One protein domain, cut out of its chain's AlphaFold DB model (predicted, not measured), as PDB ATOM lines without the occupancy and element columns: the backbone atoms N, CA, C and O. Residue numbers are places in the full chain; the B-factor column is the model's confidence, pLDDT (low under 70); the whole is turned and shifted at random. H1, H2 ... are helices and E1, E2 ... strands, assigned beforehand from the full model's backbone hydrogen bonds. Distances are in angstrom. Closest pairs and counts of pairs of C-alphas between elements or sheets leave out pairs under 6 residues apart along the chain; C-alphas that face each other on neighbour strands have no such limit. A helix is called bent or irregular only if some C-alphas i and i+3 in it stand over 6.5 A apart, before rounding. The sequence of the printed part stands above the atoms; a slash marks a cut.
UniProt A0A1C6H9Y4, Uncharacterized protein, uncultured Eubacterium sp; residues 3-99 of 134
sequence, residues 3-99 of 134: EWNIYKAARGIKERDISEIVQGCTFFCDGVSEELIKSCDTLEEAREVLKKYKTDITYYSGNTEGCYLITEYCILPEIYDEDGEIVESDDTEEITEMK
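Overview. This is residues 3 to 99 of the 134 residues of an uncharacterized protein of uncultured Eubacterium sp (UniProt A0A1C6H9Y4). A long, strongly twisted antiparallel sheet makes the body, with the two long strands E1 and E4 side by side in its middle, E2 along the other side of E1, and the short E3 and E5 beside different ends of E4. H2 packs over one face of the sheet, and the small H1, directly after E1, is on the same face near the far end. The printed part has 97 residues, with two named helices and five named strands in the order E1 H1 E2 H2 E3 E4 E5, and its class is mixed, helices and strands. It is only just compact, close to loose, with a radius of gyration of the C-alphas of 15.0 A, and its outline is only just a rod of 51 by 25 by 19 A.

Along the chain. E1, residues 3 to 14, begins at C-alpha 3 at (10.785, -9.941, 12.359) and is 34.5 A long. H1 is residues 15 to 20, 9.6 A, and is irregular, with C-alphas 16 and 19 at 8.2 A. E2 is residues 33 to 40, 20.9 A, and H2 is residues 43 to 50, 10.2 A. E3, residues 56 to 60, is 13.2 A. E4, residues 67 to 80, is the longest strand at 37.1 A and bends by 60 degrees at residue 77. E5, residues 86 to 89, is 7.2 A and ends at C-alpha 89 at (11.108, -19.262, 9.172).

Arrangement. In this branched sheet E4 has three neighbours: E1 on one side, beside residues 67 to 78, and on the other side E3, beside residues 67 to 71, and E5, beside residues 77 to 80. E1 and E4 are antiparallel at 158 degrees, with N 5 and O 76 at 2.9 A, within hydrogen-bond range. E2 is antiparallel to E1, with N 6 and O 38 at 2.8 A. E3, E4 and E5 form a meander, each strand the antiparallel neighbour of the one before, and make two hairpins; N 58 and O 69 are 2.9 A apart, N 79 and O 88 2.8 A. H2 is on the sheet at a height of 8.4 A, over E1 and slantwise to the strands, at 34 degrees to E1 on the local plane; its closest C-alphas to E1 are those of Leu 43 and Trp 4, 5.9 A. H1, on the same face, is over E1 at a height of 5.4 A; its closest C-alphas to E4 are those of Glu 15 and Cys 67, 5.1 A. H1 and H2 are apart. Every O i to N i+4 pair is within range in H2; in H1 0 of 2 are, and 2 of 3 O i to N i+3 pairs.

Size, cuts and confidence. The C-alphas farthest apart, those of Asn 63 and Glu 82, are 51.1 A apart. The printed part has no cut. The link from H1 to E2, residues 21 to 32, is long. Residues 94 to 95 pair antiparallel with residues 74 to 75 of E4. The mean pLDDT of the printed part is 93.4, and residue 28 is under 70.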
ATOM      1  N   GLU A   3      11.165 -10.981  13.314       97.19
ATOM      2  CA  GLU A   3      10.785  -9.941  12.359       97.19
ATOM      3  C   GLU A   3       9.689 -10.468  11.425       97.19
ATOM      4  O   GLU A   3       9.508 -11.676  11.256       97.19
ATOM      5  N   TRP A   4       8.924  -9.547  10.845       98.00
ATOM      6  CA  TRP A   4       7.894  -9.823   9.848       98.00
ATOM      7  C   TRP A   4       8.346  -9.224   8.526       98.00
ATOM      8  O   TRP A   4       8.223  -8.017   8.297       98.00
ATOM      9  N   ASN A   5       8.906 -10.072   7.677       97.44
ATOM     10  CA  ASN A   5       9.561  -9.661   6.451       97.44
ATOM     11  C   ASN A   5       8.577  -9.656   5.290       97.44
ATOM     12  O   ASN A   5       7.841 -10.617   5.082       97.44
ATOM     13  N   ILE A   6       8.564  -8.564   4.528       98.06
ATOM     14  CA  ILE A   6       7.809  -8.476   3.285       98.06
ATOM     15  C   ILE A   6       8.710  -8.907   2.140       98.06
ATOM     16  O   ILE A   6       9.701  -8.231   1.846       98.06
ATOM     17  N   TYR A   7       8.322  -9.976   1.458       96.75
ATOM     18  CA  TYR A   7       8.983 -10.430   0.242       96.75
ATOM     19  C   TYR A   7       8.143 -10.104  -0.980       96.75
ATOM     20  O   TYR A   7       6.915 -10.151  -0.943       96.75
ATOM     21  N   LYS A   8       8.828  -9.792  -2.074       97.19
ATOM     22  CA  LYS A   8       8.283  -9.795  -3.425       97.19
ATOM     23  C   LYS A   8       8.761 -11.062  -4.110       97.19
ATOM     24  O   LYS A   8       9.964 -11.314  -4.136       97.19
ATOM     25  N   ALA A   9       7.846 -11.800  -4.713       95.88
ATOM     26  CA  ALA A   9       8.164 -12.955  -5.531       95.88
ATOM     27  C   ALA A   9       7.624 -12.755  -6.943       95.88
ATOM     28  O   ALA A   9       6.535 -12.215  -7.136       95.88
ATOM     29  N   ALA A  10       8.398 -13.182  -7.938       95.12
ATOM     30  CA  ALA A  10       7.970 -13.155  -9.327       95.12
ATOM     31  C   ALA A  10       8.233 -14.488 -10.028       95.12
ATOM     32  O   ALA A  10       9.307 -15.082  -9.879       95.12
ATOM     33  N   ARG A  11       7.260 -14.928 -10.834       94.06
ATOM     34  CA  ARG A  11       7.324 -16.183 -11.592       94.06
ATOM     35  C   ARG A  11       6.741 -16.026 -12.991       94.06
ATOM     36  O   ARG A  11       5.657 -15.480 -13.171       94.06
ATOM     37  N   GLY A  12       7.466 -16.542 -13.983       93.56
ATOM     38  CA  GLY A  12       6.961 -16.707 -15.344       93.56
ATOM     39  C   GLY A  12       6.184 -18.017 -15.480       93.56
ATOM     40  O   GLY A  12       6.758 -19.086 -15.275       93.56
ATOM     41  N   ILE A  13       4.906 -17.946 -15.846       93.50
ATOM     42  CA  ILE A  13       4.030 -19.097 -16.090       93.50
ATOM     43  C   ILE A  13       3.594 -19.076 -17.553       93.50
ATOM     44  O   ILE A  13       3.088 -18.075 -18.061       93.50
ATOM     45  N   LYS A  14       3.815 -20.184 -18.259       94.00
ATOM     46  CA  LYS A  14       3.455 -20.300 -19.675       94.00
ATOM     47  C   LYS A  14       1.941 -20.277 -19.844       94.00
ATOM     48  O   LYS A  14       1.218 -20.814 -19.016       94.00
ATOM     49  N   GLU A  15       1.464 -19.747 -20.965       94.44
ATOM     50  CA  GLU A  15       0.028 -19.656 -21.259       94.44
ATOM     51  C   GLU A  15      -0.673 -21.021 -21.231       94.44
ATOM     52  O   GLU A  15      -1.780 -21.150 -20.716       94.44
ATOM     53  N   ARG A  16      -0.012 -22.079 -21.712       93.94
ATOM     54  CA  ARG A  16      -0.548 -23.449 -21.633       93.94
ATOM     55  C   ARG A  16      -0.773 -23.956 -20.199       93.94
ATOM     56  O   ARG A  16      -1.555 -24.882 -20.013       93.94
ATOM     57  N   ASP A  17      -0.103 -23.342 -19.224       95.06
ATOM     58  CA  ASP A  17      -0.118 -23.684 -17.803       95.06
ATOM     59  C   ASP A  17      -0.943 -22.637 -17.006       95.06
ATOM     60  O   ASP A  17      -0.812 -22.516 -15.792       95.06
ATOM     61  N   ILE A  18      -1.836 -21.885 -17.676       95.62
ATOM     62  CA  ILE A  18      -2.705 -20.823 -17.117       95.62
ATOM     63  C   ILE A  18      -3.496 -21.229 -15.857       95.62
ATOM     64  O   ILE A  18      -3.827 -20.376 -15.038       95.62
ATOM     65  N   SER A  19      -3.788 -22.519 -15.665       96.62
ATOM     66  CA  SER A  19      -4.448 -23.031 -14.454       96.62
ATOM     67  C   SER A  19      -3.588 -22.944 -13.193       96.62
ATOM     68  O   SER A  19      -4.124 -23.067 -12.098       96.62
ATOM     69  N   GLU A  20      -2.273 -22.759 -13.329       95.31
ATOM     70  CA  GLU A  20      -1.371 -22.524 -12.197       95.31
ATOM     71  C   GLU A  20      -1.434 -21.078 -11.683       95.31
ATOM     72  O   GLU A  20      -0.921 -20.804 -10.602       95.31
ATOM     73  N   ILE A  21      -2.048 -20.150 -12.428       96.25
ATOM     74  CA  ILE A  21      -2.132 -18.734 -12.047       96.25
ATOM     75  C   ILE A  21      -3.293 -18.554 -11.062       96.25
ATOM     76  O   ILE A  21      -4.425 -18.229 -11.435       96.25
ATOM     77  N   VAL A  22      -2.972 -18.807  -9.798       96.19
ATOM     78  CA  VAL A  22      -3.814 -18.684  -8.599       96.19
ATOM     79  C   VAL A  22      -3.044 -17.911  -7.522       96.19
ATOM     80  O   VAL A  22      -1.832 -17.729  -7.643       96.19
ATOM     81  N   GLN A  23      -3.713 -17.470  -6.457       96.12
ATOM     82  CA  GLN A  23      -3.025 -16.827  -5.331       96.12
ATOM     83  C   GLN A  23      -1.924 -17.727  -4.742       96.12
ATOM     84  O   GLN A  23      -2.150 -18.908  -4.472       96.12
ATOM     85  N   GLY A  24      -0.746 -17.149  -4.510       94.62
ATOM     86  CA  GLY A  24       0.429 -17.831  -3.972       94.62
ATOM     87  C   GLY A  24       1.228 -18.627  -5.006       94.62
ATOM     88  O   GLY A  24       2.177 -19.314  -4.631       94.62
ATOM     89  N   CYS A  25       0.885 -18.552  -6.298       94.00
ATOM     90  CA  CYS A  25       1.585 -19.280  -7.360       94.00
ATOM     91  C   CYS A  25       3.047 -18.850  -7.565       94.00
ATOM     92  O   CYS A  25       3.794 -19.570  -8.244       94.00
ATOM     93  N   THR A  26       3.470 -17.713  -6.995       93.06
ATOM     94  CA  THR A  26       4.872 -17.279  -6.995       93.06
ATOM     95  C   THR A  26       5.666 -17.749  -5.783       93.06
ATOM     96  O   THR A  26       6.865 -17.530  -5.777       93.06
ATOM     97  N   PHE A  27       5.060 -18.355  -4.763       84.69
ATOM     98  CA  PHE A  27       5.773 -18.829  -3.572       84.69
ATOM     99  C   PHE A  27       5.843 -20.365  -3.563       84.69
ATOM    100  O   PHE A  27       5.030 -21.038  -4.198       84.69
ATOM    101  N   PHE A  28       6.833 -20.936  -2.869       67.88
ATOM    102  CA  PHE A  28       6.988 -22.392  -2.683       67.88
ATOM    103  C   PHE A  28       7.227 -23.215  -3.963       67.88
ATOM    104  O   PHE A  28       6.897 -24.403  -4.020       67.88
ATOM    105  N   CYS A  29       7.811 -22.611  -4.998       72.31
ATOM    106  CA  CYS A  29       8.154 -23.300  -6.240       72.31
ATOM    107  C   CYS A  29       9.563 -22.949  -6.730       72.31
ATOM    108  O   CYS A  29      10.097 -21.875  -6.463       72.31
ATOM    109  N   ASP A  30      10.185 -23.883  -7.453       73.69
ATOM    110  CA  ASP A  30      11.521 -23.681  -8.010       73.69
ATOM    111  C   ASP A  30      11.511 -22.598  -9.102       73.69
ATOM    112  O   ASP A  30      10.589 -22.511  -9.917       73.69
ATOM    113  N   GLY A  31      12.587 -21.809  -9.175       70.12
ATOM    114  CA  GLY A  31      12.770 -20.803 -10.230       70.12
ATOM    115  C   GLY A  31      12.045 -19.475  -9.992       70.12
ATOM    116  O   GLY A  31      11.892 -18.693 -10.932       70.12
ATOM    117  N   VAL A  32      11.620 -19.216  -8.757       81.75
ATOM    118  CA  VAL A  32      11.082 -17.926  -8.317       81.75
ATOM    119  C   VAL A  32      12.226 -16.948  -8.053       81.75
ATOM    120  O   VAL A  32      13.270 -17.312  -7.512       81.75
ATOM    121  N   SER A  33      12.024 -15.691  -8.443       84.56
ATOM    122  CA  SER A  33      12.877 -14.586  -8.006       84.56
ATOM    123  C   SER A  33      12.263 -13.943  -6.768       84.56
ATOM    124  O   SER A  33      11.228 -13.288  -6.891       84.56
ATOM    125  N   GLU A  34      12.913 -14.091  -5.615       90.19
ATOM    126  CA  GLU A  34      12.488 -13.495  -4.344       90.19
ATOM    127  C   GLU A  34      13.363 -12.289  -3.980       90.19
ATOM    128  O   GLU A  34      14.583 -12.297  -4.160       90.19
ATOM    129  N   GLU A  35      12.734 -11.231  -3.480       94.88
ATOM    130  CA  GLU A  35      13.379  -9.984  -3.078       94.88
ATOM    131  C   GLU A  35      12.809  -9.538  -1.729       94.88
ATOM    132  O   GLU A  35      11.602  -9.313  -1.609       94.88
ATOM    133  N   LEU A  36      13.668  -9.385  -0.715       95.44
ATOM    134  CA  LEU A  36      13.283  -8.765   0.552       95.44
ATOM    135  C   LEU A  36      13.010  -7.277   0.312       95.44
ATOM    136  O   LEU A  36      13.911  -6.514  -0.034       95.44
ATOM    137  N   ILE A  37      11.765  -6.861   0.520       97.56
ATOM    138  CA  ILE A  37      11.330  -5.475   0.342       97.56
ATOM    139  C   ILE A  37      11.546  -4.675   1.620       97.56
ATOM    140  O   ILE A  37      11.993  -3.525   1.569       97.56
ATOM    141  N   LYS A  38      11.182  -5.256   2.765       97.19
ATOM    142  CA  LYS A  38      11.278  -4.591   4.063       97.19
ATOM    143  C   LYS A  38      11.172  -5.590   5.212       97.19
ATOM    144  O   LYS A  38      10.347  -6.492   5.154       97.19
ATOM    145  N   SER A  39      11.922  -5.329   6.274       97.31
ATOM    146  CA  SER A  39      11.765  -5.971   7.579       97.31
ATOM    147  C   SER A  39      10.966  -5.080   8.528       97.31
ATOM    148  O   SER A  39      11.157  -3.858   8.547       97.31
ATOM    149  N   CYS A  40      10.043  -5.677   9.281       97.88
ATOM    150  CA  CYS A  40       9.186  -4.986  10.243       97.88
ATOM    151  C   CYS A  40       9.254  -5.650  11.621       97.88
ATOM    152  O   CYS A  40       9.283  -6.874  11.732       97.88
ATOM    153  N   ASP A  41       9.168  -4.836  12.673       97.38
ATOM    154  CA  ASP A  41       9.232  -5.311  14.063       97.38
ATOM    155  C   ASP A  41       7.891  -5.871  14.559       97.38
ATOM    156  O   ASP A  41       7.806  -6.426  15.654       97.38
ATOM    157  N   THR A  42       6.804  -5.669  13.804       97.75
ATOM    158  CA  THR A  42       5.459  -6.132  14.167       97.75
ATOM    159  C   THR A  42       4.663  -6.574  12.944       97.75
ATOM    160  O   THR A  42       4.789  -6.001  11.859       97.75
ATOM    161  N   LEU A  43       3.756  -7.537  13.144       97.56
ATOM    162  CA  LEU A  43       2.815  -7.981  12.109       97.56
ATOM    163  C   LEU A  43       1.906  -6.846  11.608       97.56
ATOM    164  O   LEU A  43       1.566  -6.794  10.431       97.56
ATOM    165  N   GLU A  44       1.495  -5.935  12.494       98.25
ATOM    166  CA  GLU A  44       0.626  -4.810  12.127       98.25
ATOM    167  C   GLU A  44       1.337  -3.844  11.174       98.25
ATOM    168  O   GLU A  44       0.774  -3.469  10.145       98.25
ATOM    169  N   GLU A  45       2.597  -3.504  11.455       98.31
ATOM    170  CA  GLU A  45       3.409  -2.700  10.541       98.31
ATOM    171  C   GLU A  45       3.596  -3.408   9.196       98.31
ATOM    172  O   GLU A  45       3.436  -2.782   8.144       98.31
ATOM    173  N   ALA A  46       3.883  -4.713   9.220       98.38
ATOM    174  CA  ALA A  46       4.061  -5.495   8.005       98.38
ATOM    175  C   ALA A  46       2.798  -5.487   7.130       98.38
ATOM    176  O   ALA A  46       2.890  -5.266   5.924       98.38
ATOM    177  N   ARG A  47       1.607  -5.606   7.733       98.50
ATOM    178  CA  ARG A  47       0.316  -5.486   7.033       98.50
ATOM    179  C   ARG A  47       0.091  -4.103   6.432       98.50
ATOM    180  O   ARG A  47      -0.354  -3.996   5.293       98.50
ATOM    181  N   GLU A  48       0.416  -3.032   7.156       98.31
ATOM    182  CA  GLU A  48       0.323  -1.666   6.618       98.31
ATOM    183  C   GLU A  48       1.286  -1.425   5.447       98.31
ATOM    184  O   GLU A  48       1.012  -0.612   4.558       98.31
ATOM    185  N   VAL A  49       2.418  -2.130   5.418       98.00
ATOM    186  CA  VAL A  49       3.328  -2.125   4.270       98.00
ATOM    187  C   VAL A  49       2.755  -2.957   3.124       98.00
ATOM    188  O   VAL A  49       2.692  -2.441   2.008       98.00
ATOM    189  N   LEU A  50       2.288  -4.181   3.390       98.25
ATOM    190  CA  LEU A  50       1.744  -5.097   2.384       98.25
ATOM    191  C   LEU A  50       0.564  -4.478   1.620       98.25
ATOM    192  O   LEU A  50       0.526  -4.568   0.398       98.25
ATOM    193  N   LYS A  51      -0.323  -3.740   2.306       97.56
ATOM    194  CA  LYS A  51      -1.465  -3.010   1.708       97.56
ATOM    195  C   LYS A  51      -1.095  -2.031   0.588       97.56
ATOM    196  O   LYS A  51      -1.975  -1.578  -0.141       97.56
ATOM    197  N   LYS A  52       0.176  -1.638   0.474       97.62
ATOM    198  CA  LYS A  52       0.666  -0.738  -0.586       97.62
ATOM    199  C   LYS A  52       0.949  -1.470  -1.894       97.62
ATOM    200  O   LYS A  52       1.169  -0.813  -2.909       97.62
ATOM    201  N   TYR A  53       0.972  -2.796  -1.858       97.56
ATOM    202  CA  TYR A  53       1.267  -3.655  -2.988       97.56
ATOM    203  C   TYR A  53       0.014  -4.427  -3.399       97.56
ATOM    204  O   TYR A  53      -0.881  -4.676  -2.593       97.56
ATOM    205  N   LYS A  54      -0.049  -4.790  -4.679       96.44
ATOM    206  CA  LYS A  54      -1.079  -5.665  -5.237       96.44
ATOM    207  C   LYS A  54      -0.406  -6.759  -6.052       96.44
ATOM    208  O   LYS A  54       0.685  -6.529  -6.579       96.44
ATOM    209  N   THR A  55      -1.073  -7.901  -6.177       97.75
ATOM    210  CA  THR A  55      -0.683  -8.902  -7.165       97.75
ATOM    211  C   THR A  55      -0.796  -8.292  -8.562       97.75
ATOM    212  O   THR A  55      -1.767  -7.596  -8.862       97.75
ATOM    213  N   ASP A  56       0.223  -8.513  -9.385       96.38
ATOM    214  CA  ASP A  56       0.291  -8.039 -10.767       96.38
ATOM    215  C   ASP A  56       0.468  -9.224 -11.714       96.38
ATOM    216  O   ASP A  56       1.234 -10.154 -11.436       96.38
ATOM    217  N   ILE A  57      -0.242  -9.177 -12.839       97.12
ATOM    218  CA  ILE A  57      -0.125 -10.136 -13.929       97.12
ATOM    219  C   ILE A  57       0.270  -9.341 -15.168       97.12
ATOM    220  O   ILE A  57      -0.442  -8.440 -15.596       97.12
ATOM    221  N   THR A  58       1.381  -9.696 -15.798       95.38
ATOM    222  CA  THR A  58       1.794  -9.092 -17.066       95.38
ATOM    223  C   THR A  58       1.904 -10.169 -18.136       95.38
ATOM    224  O   THR A  58       2.711 -11.088 -18.019       95.38
ATOM    225  N   TYR A  59       1.119 -10.054 -19.210       94.12
ATOM    226  CA  TYR A  59       1.207 -10.957 -20.359       94.12
ATOM    227  C   TYR A  59       2.225 -10.458 -21.388       94.12
ATOM    228  O   TYR A  59       2.242  -9.277 -21.743       94.12
ATOM    229  N   TYR A  60       3.043 -11.364 -21.918       89.88
ATOM    230  CA  TYR A  60       3.929 -11.086 -23.040       89.88
ATOM    231  C   TYR A  60       3.967 -12.263 -24.017       89.88
ATOM    232  O   TYR A  60       4.202 -13.417 -23.658       89.88
ATOM    233  N   SER A  61       3.781 -11.944 -25.295       83.00
ATOM    234  CA  SER A  61       3.882 -12.892 -26.404       83.00
ATOM    235  C   SER A  61       4.677 -12.264 -27.543       83.00
ATOM    236  O   SER A  61       4.217 -11.328 -28.196       83.00
ATOM    237  N   GLY A  62       5.905 -12.745 -27.742       72.75
ATOM    238  CA  GLY A  62       6.740 -12.412 -28.900       72.75
ATOM    239  C   GLY A  62       6.611 -13.468 -30.003       72.75
ATOM    240  O   GLY A  62       5.539 -14.008 -30.236       72.75
ATOM    241  N   ASN A  63       7.729 -13.839 -30.638       72.25
ATOM    242  CA  ASN A  63       7.804 -14.978 -31.578       72.25
ATOM    243  C   ASN A  63       7.828 -16.358 -30.870       72.25
ATOM    244  O   ASN A  63       8.268 -17.349 -31.452       72.25
ATOM    245  N   THR A  64       7.440 -16.416 -29.598       72.50
ATOM    246  CA  THR A  64       7.518 -17.590 -28.716       72.50
ATOM    247  C   THR A  64       6.157 -17.874 -28.086       72.50
ATOM    248  O   THR A  64       5.253 -17.049 -28.173       72.50
ATOM    249  N   GLU A  65       6.028 -19.036 -27.438       85.19
ATOM    250  CA  GLU A  65       4.882 -19.395 -26.584       85.19
ATOM    251  C   GLU A  65       4.555 -18.242 -25.614       85.19
ATOM    252  O   GLU A  65       5.478 -17.663 -25.027       85.19
ATOM    253  N   GLY A  66       3.268 -17.885 -25.502       92.56
ATOM    254  CA  GLY A  66       2.789 -16.829 -24.611       92.56
ATOM    255  C   GLY A  66       3.130 -17.134 -23.154       92.56
ATOM    256  O   GLY A  66       3.190 -18.299 -22.742       92.56
ATOM    257  N   CYS A  67       3.399 -16.095 -22.371       93.94
ATOM    258  CA  CYS A  67       3.790 -16.238 -20.975       93.94
ATOM    259  C   CYS A  67       3.232 -15.089 -20.135       93.94
ATOM    260  O   CYS A  67       3.141 -13.947 -20.589       93.94
ATOM    261  N   TYR A  68       2.888 -15.410 -18.897       95.06
ATOM    262  CA  TYR A  68       2.469 -14.477 -17.865       95.06
ATOM    263  C   TYR A  68       3.601 -14.322 -16.856       95.06
ATOM    264  O   TYR A  68       4.144 -15.315 -16.380       95.06
ATOM    265  N   LEU A  69       3.974 -13.090 -16.528       95.31
ATOM    266  CA  LEU A  69       4.796 -12.778 -15.367       95.31
ATOM    267  C   LEU A  69       3.853 -12.416 -14.225       95.31
ATOM    268  O   LEU A  69       3.159 -11.407 -14.312       95.31
ATOM    269  N   ILE A  70       3.837 -13.239 -13.184       96.56
ATOM    270  CA  ILE A  70       3.073 -12.980 -11.965       96.56
ATOM    271  C   ILE A  70       4.020 -12.381 -10.935       96.56
ATOM    272  O   ILE A  70       5.135 -12.882 -10.780       96.56
ATOM    273  N   THR A  71       3.592 -11.322 -10.255       96.94
ATOM    274  CA  THR A  71       4.300 -10.732  -9.112       96.94
ATOM    275  C   THR A  71       3.362 -10.692  -7.915       96.94
ATOM    276  O   THR A  71       2.334 -10.020  -7.977       96.94
ATOM    277  N   GLU A  72       3.723 -11.365  -6.826       97.50
ATOM    278  CA  GLU A  72       2.985 -11.341  -5.560       97.50
ATOM    279  C   GLU A  72       3.897 -10.882  -4.422       97.50
ATOM    280  O   GLU A  72       5.129 -10.870  -4.533       97.50
ATOM    281  N   TYR A  73       3.277 -10.488  -3.316       97.75
ATOM    282  CA  TYR A  73       3.976 -10.079  -2.110       97.75
ATOM    283  C   TYR A  73       3.435 -10.853  -0.922       97.75
ATOM    284  O   TYR A  73       2.234 -11.119  -0.861       97.75
ATOM    285  N   CYS A  74       4.296 -11.187   0.032       97.00
ATOM    286  CA  CYS A  74       3.889 -11.904   1.231       97.00
ATOM    287  C   CYS A  74       4.538 -11.352   2.496       97.00
ATOM    288  O   CYS A  74       5.521 -10.615   2.421       97.00
ATOM    289  N   ILE A  75       3.979 -11.720   3.648       97.94
ATOM    290  CA  ILE A  75       4.590 -11.529   4.964       97.94
ATOM    291  C   ILE A  75       5.094 -12.884   5.459       97.94
ATOM    292  O   ILE A  75       4.296 -13.797   5.678       97.94
ATOM    293  N   LEU A  76       6.400 -12.981   5.692       95.94
ATOM    294  CA  LEU A  76       7.061 -14.162   6.227       95.94
ATOM    295  C   LEU A  76       7.654 -13.848   7.611       95.94
ATOM    296  O   LEU A  76       8.489 -12.944   7.724       95.94
ATOM    297  N   PRO A  77       7.216 -14.529   8.683       96.81
ATOM    298  CA  PRO A  77       7.823 -14.382   9.998       96.81
ATOM    299  C   PRO A  77       9.151 -15.129  10.061       96.81
ATOM    300  O   PRO A  77       9.203 -16.333   9.817       96.81
ATOM    301  N   GLU A  78      10.206 -14.437  10.477       96.88
ATOM    302  CA  GLU A  78      11.535 -15.030  10.600       96.88
ATOM    303  C   GLU A  78      12.166 -14.683  11.943       96.88
ATOM    304  O   GLU A  78      11.957 -13.604  12.505       96.88
ATOM    305  N   ILE A  79      12.932 -15.626  12.481       96.38
ATOM    306  CA  ILE A  79      13.713 -15.447  13.696       96.38
ATOM    307  C   ILE A  79      15.181 -15.434  13.309       96.38
ATOM    308  O   ILE A  79      15.674 -16.367  12.686       96.38
ATOM    309  N   TYR A  80      15.868 -14.391  13.750       95.19
ATOM    310  CA  TYR A  80      17.295 -14.189  13.551       95.19
ATOM    311  C   TYR A  80      18.094 -14.513  14.820       95.19
ATOM    312  O   TYR A  80      17.601 -14.281  15.934       95.19
ATOM    313  N   ASP A  81      19.318 -15.010  14.687       95.06
ATOM    314  CA  ASP A  81      20.267 -15.098  15.803       95.06
ATOM    315  C   ASP A  81      21.005 -13.767  16.057       95.06
ATOM    316  O   ASP A  81      20.583 -12.700  15.607       95.06
ATOM    317  N   GLU A  82      22.062 -13.807  16.873       94.00
ATOM    318  CA  GLU A  82      22.874 -12.632  17.220       94.00
ATOM    319  C   GLU A  82      23.766 -12.152  16.064       94.00
ATOM    320  O   GLU A  82      24.152 -10.982  16.050       94.00
ATOM    321  N   ASP A  83      24.063 -13.031  15.103       94.31
ATOM    322  CA  ASP A  83      24.873 -12.728  13.923       94.31
ATOM    323  C   ASP A  83      24.010 -12.210  12.755       94.31
ATOM    324  O   ASP A  83      24.543 -11.730  11.752       94.31
ATOM    325  N   GLY A  84      22.679 -12.225  12.912       90.88
ATOM    326  CA  GLY A  84      21.726 -11.781  11.898       90.88
ATOM    327  C   GLY A  84      21.407 -12.856  10.862       90.88
ATOM    328  O   GLY A  84      20.927 -12.528   9.779       90.88
ATOM    329  N   GLU A  85      21.653 -14.125  11.184       93.75
ATOM    330  CA  GLU A  85      21.303 -15.262  10.336       93.75
ATOM    331  C   GLU A  85      19.907 -15.789  10.696       93.75
ATOM    332  O   GLU A  85      19.521 -15.821  11.869       93.75
ATOM    333  N   ILE A  86      19.141 -16.217   9.686       93.56
ATOM    334  CA  ILE A  86      17.809 -16.801   9.889       93.56
ATOM    335  C   ILE A  86      17.974 -18.176  10.548       93.56
ATOM    336  O   ILE A  86      18.545 -19.096   9.962       93.56
ATOM    337  N   VAL A  87      17.433 -18.332  11.755       95.62
ATOM    338  CA  VAL A  87      17.396 -19.611  12.480       95.62
ATOM    339  C   VAL A  87      16.073 -20.348  12.320       95.62
ATOM    340  O   VAL A  87      16.041 -21.574  12.422       95.62
ATOM    341  N   GLU A  88      14.986 -19.619  12.072       94.19
ATOM    342  CA  GLU A  88      13.645 -20.175  11.903       94.19
ATOM    343  C   GLU A  88      12.831 -19.284  10.961       94.19
ATOM    344  O   GLU A  88      12.895 -18.059  11.055       94.19
ATOM    345  N   SER A  89      12.068 -19.908  10.068       91.69
ATOM    346  CA  SER A  89      11.108 -19.262   9.172       91.69
ATOM    347  C   SER A  89       9.790 -20.023   9.301       91.69
ATOM    348  O   SER A  89       9.792 -21.256   9.237       91.69
ATOM    349  N   ASP A  90       8.711 -19.301   9.596       88.69
ATOM    350  CA  ASP A  90       7.376 -19.863   9.843       88.69
ATOM    351  C   ASP A  90       6.543 -19.887   8.548       88.69
ATOM    352  O   ASP A  90       6.981 -19.416   7.496       88.69
ATOM    353  N   ASP A  91       5.320 -20.412   8.615       91.25
ATOM    354  CA  ASP A  91       4.374 -20.317   7.505       91.25
ATOM    355  C   ASP A  91       4.093 -18.845   7.141       91.25
ATOM    356  O   ASP A  91       4.122 -17.932   7.972       91.25
ATOM    357  N   THR A  92       3.790 -18.608   5.864       92.94
ATOM    358  CA  THR A  92       3.407 -17.277   5.384       92.94
ATOM    359  C   THR A  92       2.137 -16.789   6.082       92.94
ATOM    360  O   THR A  92       1.110 -17.465   6.067       92.94
ATOM    361  N   GLU A  93       2.189 -15.580   6.640       95.94
ATOM    362  CA  GLU A  93       1.059 -14.967   7.355       95.94
ATOM    363  C   GLU A  93      -0.010 -14.443   6.394       95.94
ATOM    364  O   GLU A  93      -1.208 -14.546   6.654       95.94
ATOM    365  N   GLU A  94       0.424 -13.826   5.294       96.81
ATOM    366  CA  GLU A  94      -0.456 -13.152   4.345       96.81
ATOM    367  C   GLU A  94       0.219 -13.058   2.977       96.81
ATOM    368  O   GLU A  94       1.428 -12.838   2.899       96.81
ATOM    369  N   ILE A  95      -0.562 -13.207   1.906       96.94
ATOM    370  CA  ILE A  95      -0.145 -13.007   0.512       96.94
ATOM    371  C   ILE A  95      -1.113 -11.997  -0.103       96.94
ATOM    372  O   ILE A  95      -2.300 -12.007   0.229       96.94
ATOM    373  N   THR A  96      -0.628 -11.126  -0.987       97.50
ATOM    374  CA  THR A  96      -1.492 -10.220  -1.751       97.50
ATOM    375  C   THR A  96      -2.571 -10.990  -2.507       97.50
ATOM    376  O   THR A  96      -2.296 -12.006  -3.143       97.50
ATOM    377  N   GLU A  97      -3.808 -10.494  -2.453       96.81
ATOM    378  CA  GLU A  97      -4.942 -11.163  -3.090       96.81
ATOM    379  C   GLU A  97      -4.768 -11.251  -4.610       96.81
ATOM    380  O   GLU A  97      -4.470 -10.256  -5.280       96.81
ATOM    381  N   MET A  98      -5.031 -12.435  -5.167       96.88
ATOM    382  CA  MET A  98      -5.239 -12.586  -6.604       96.88
ATOM    383  C   MET A  98      -6.634 -12.060  -6.940       96.88
ATOM    384  O   MET A  98      -7.638 -12.629  -6.513       96.88
ATOM    385  N   LYS A  99      -6.710 -10.965  -7.698       97.00
ATOM    386  CA  LYS A  99      -7.987 -10.365  -8.090       97.00
ATOM    387  C   LYS A  99      -7.981  -9.984  -9.558       97.00
ATOM    388  O   LYS A  99      -7.393  -8.983  -9.949       97.00
TER     389      LYS A  99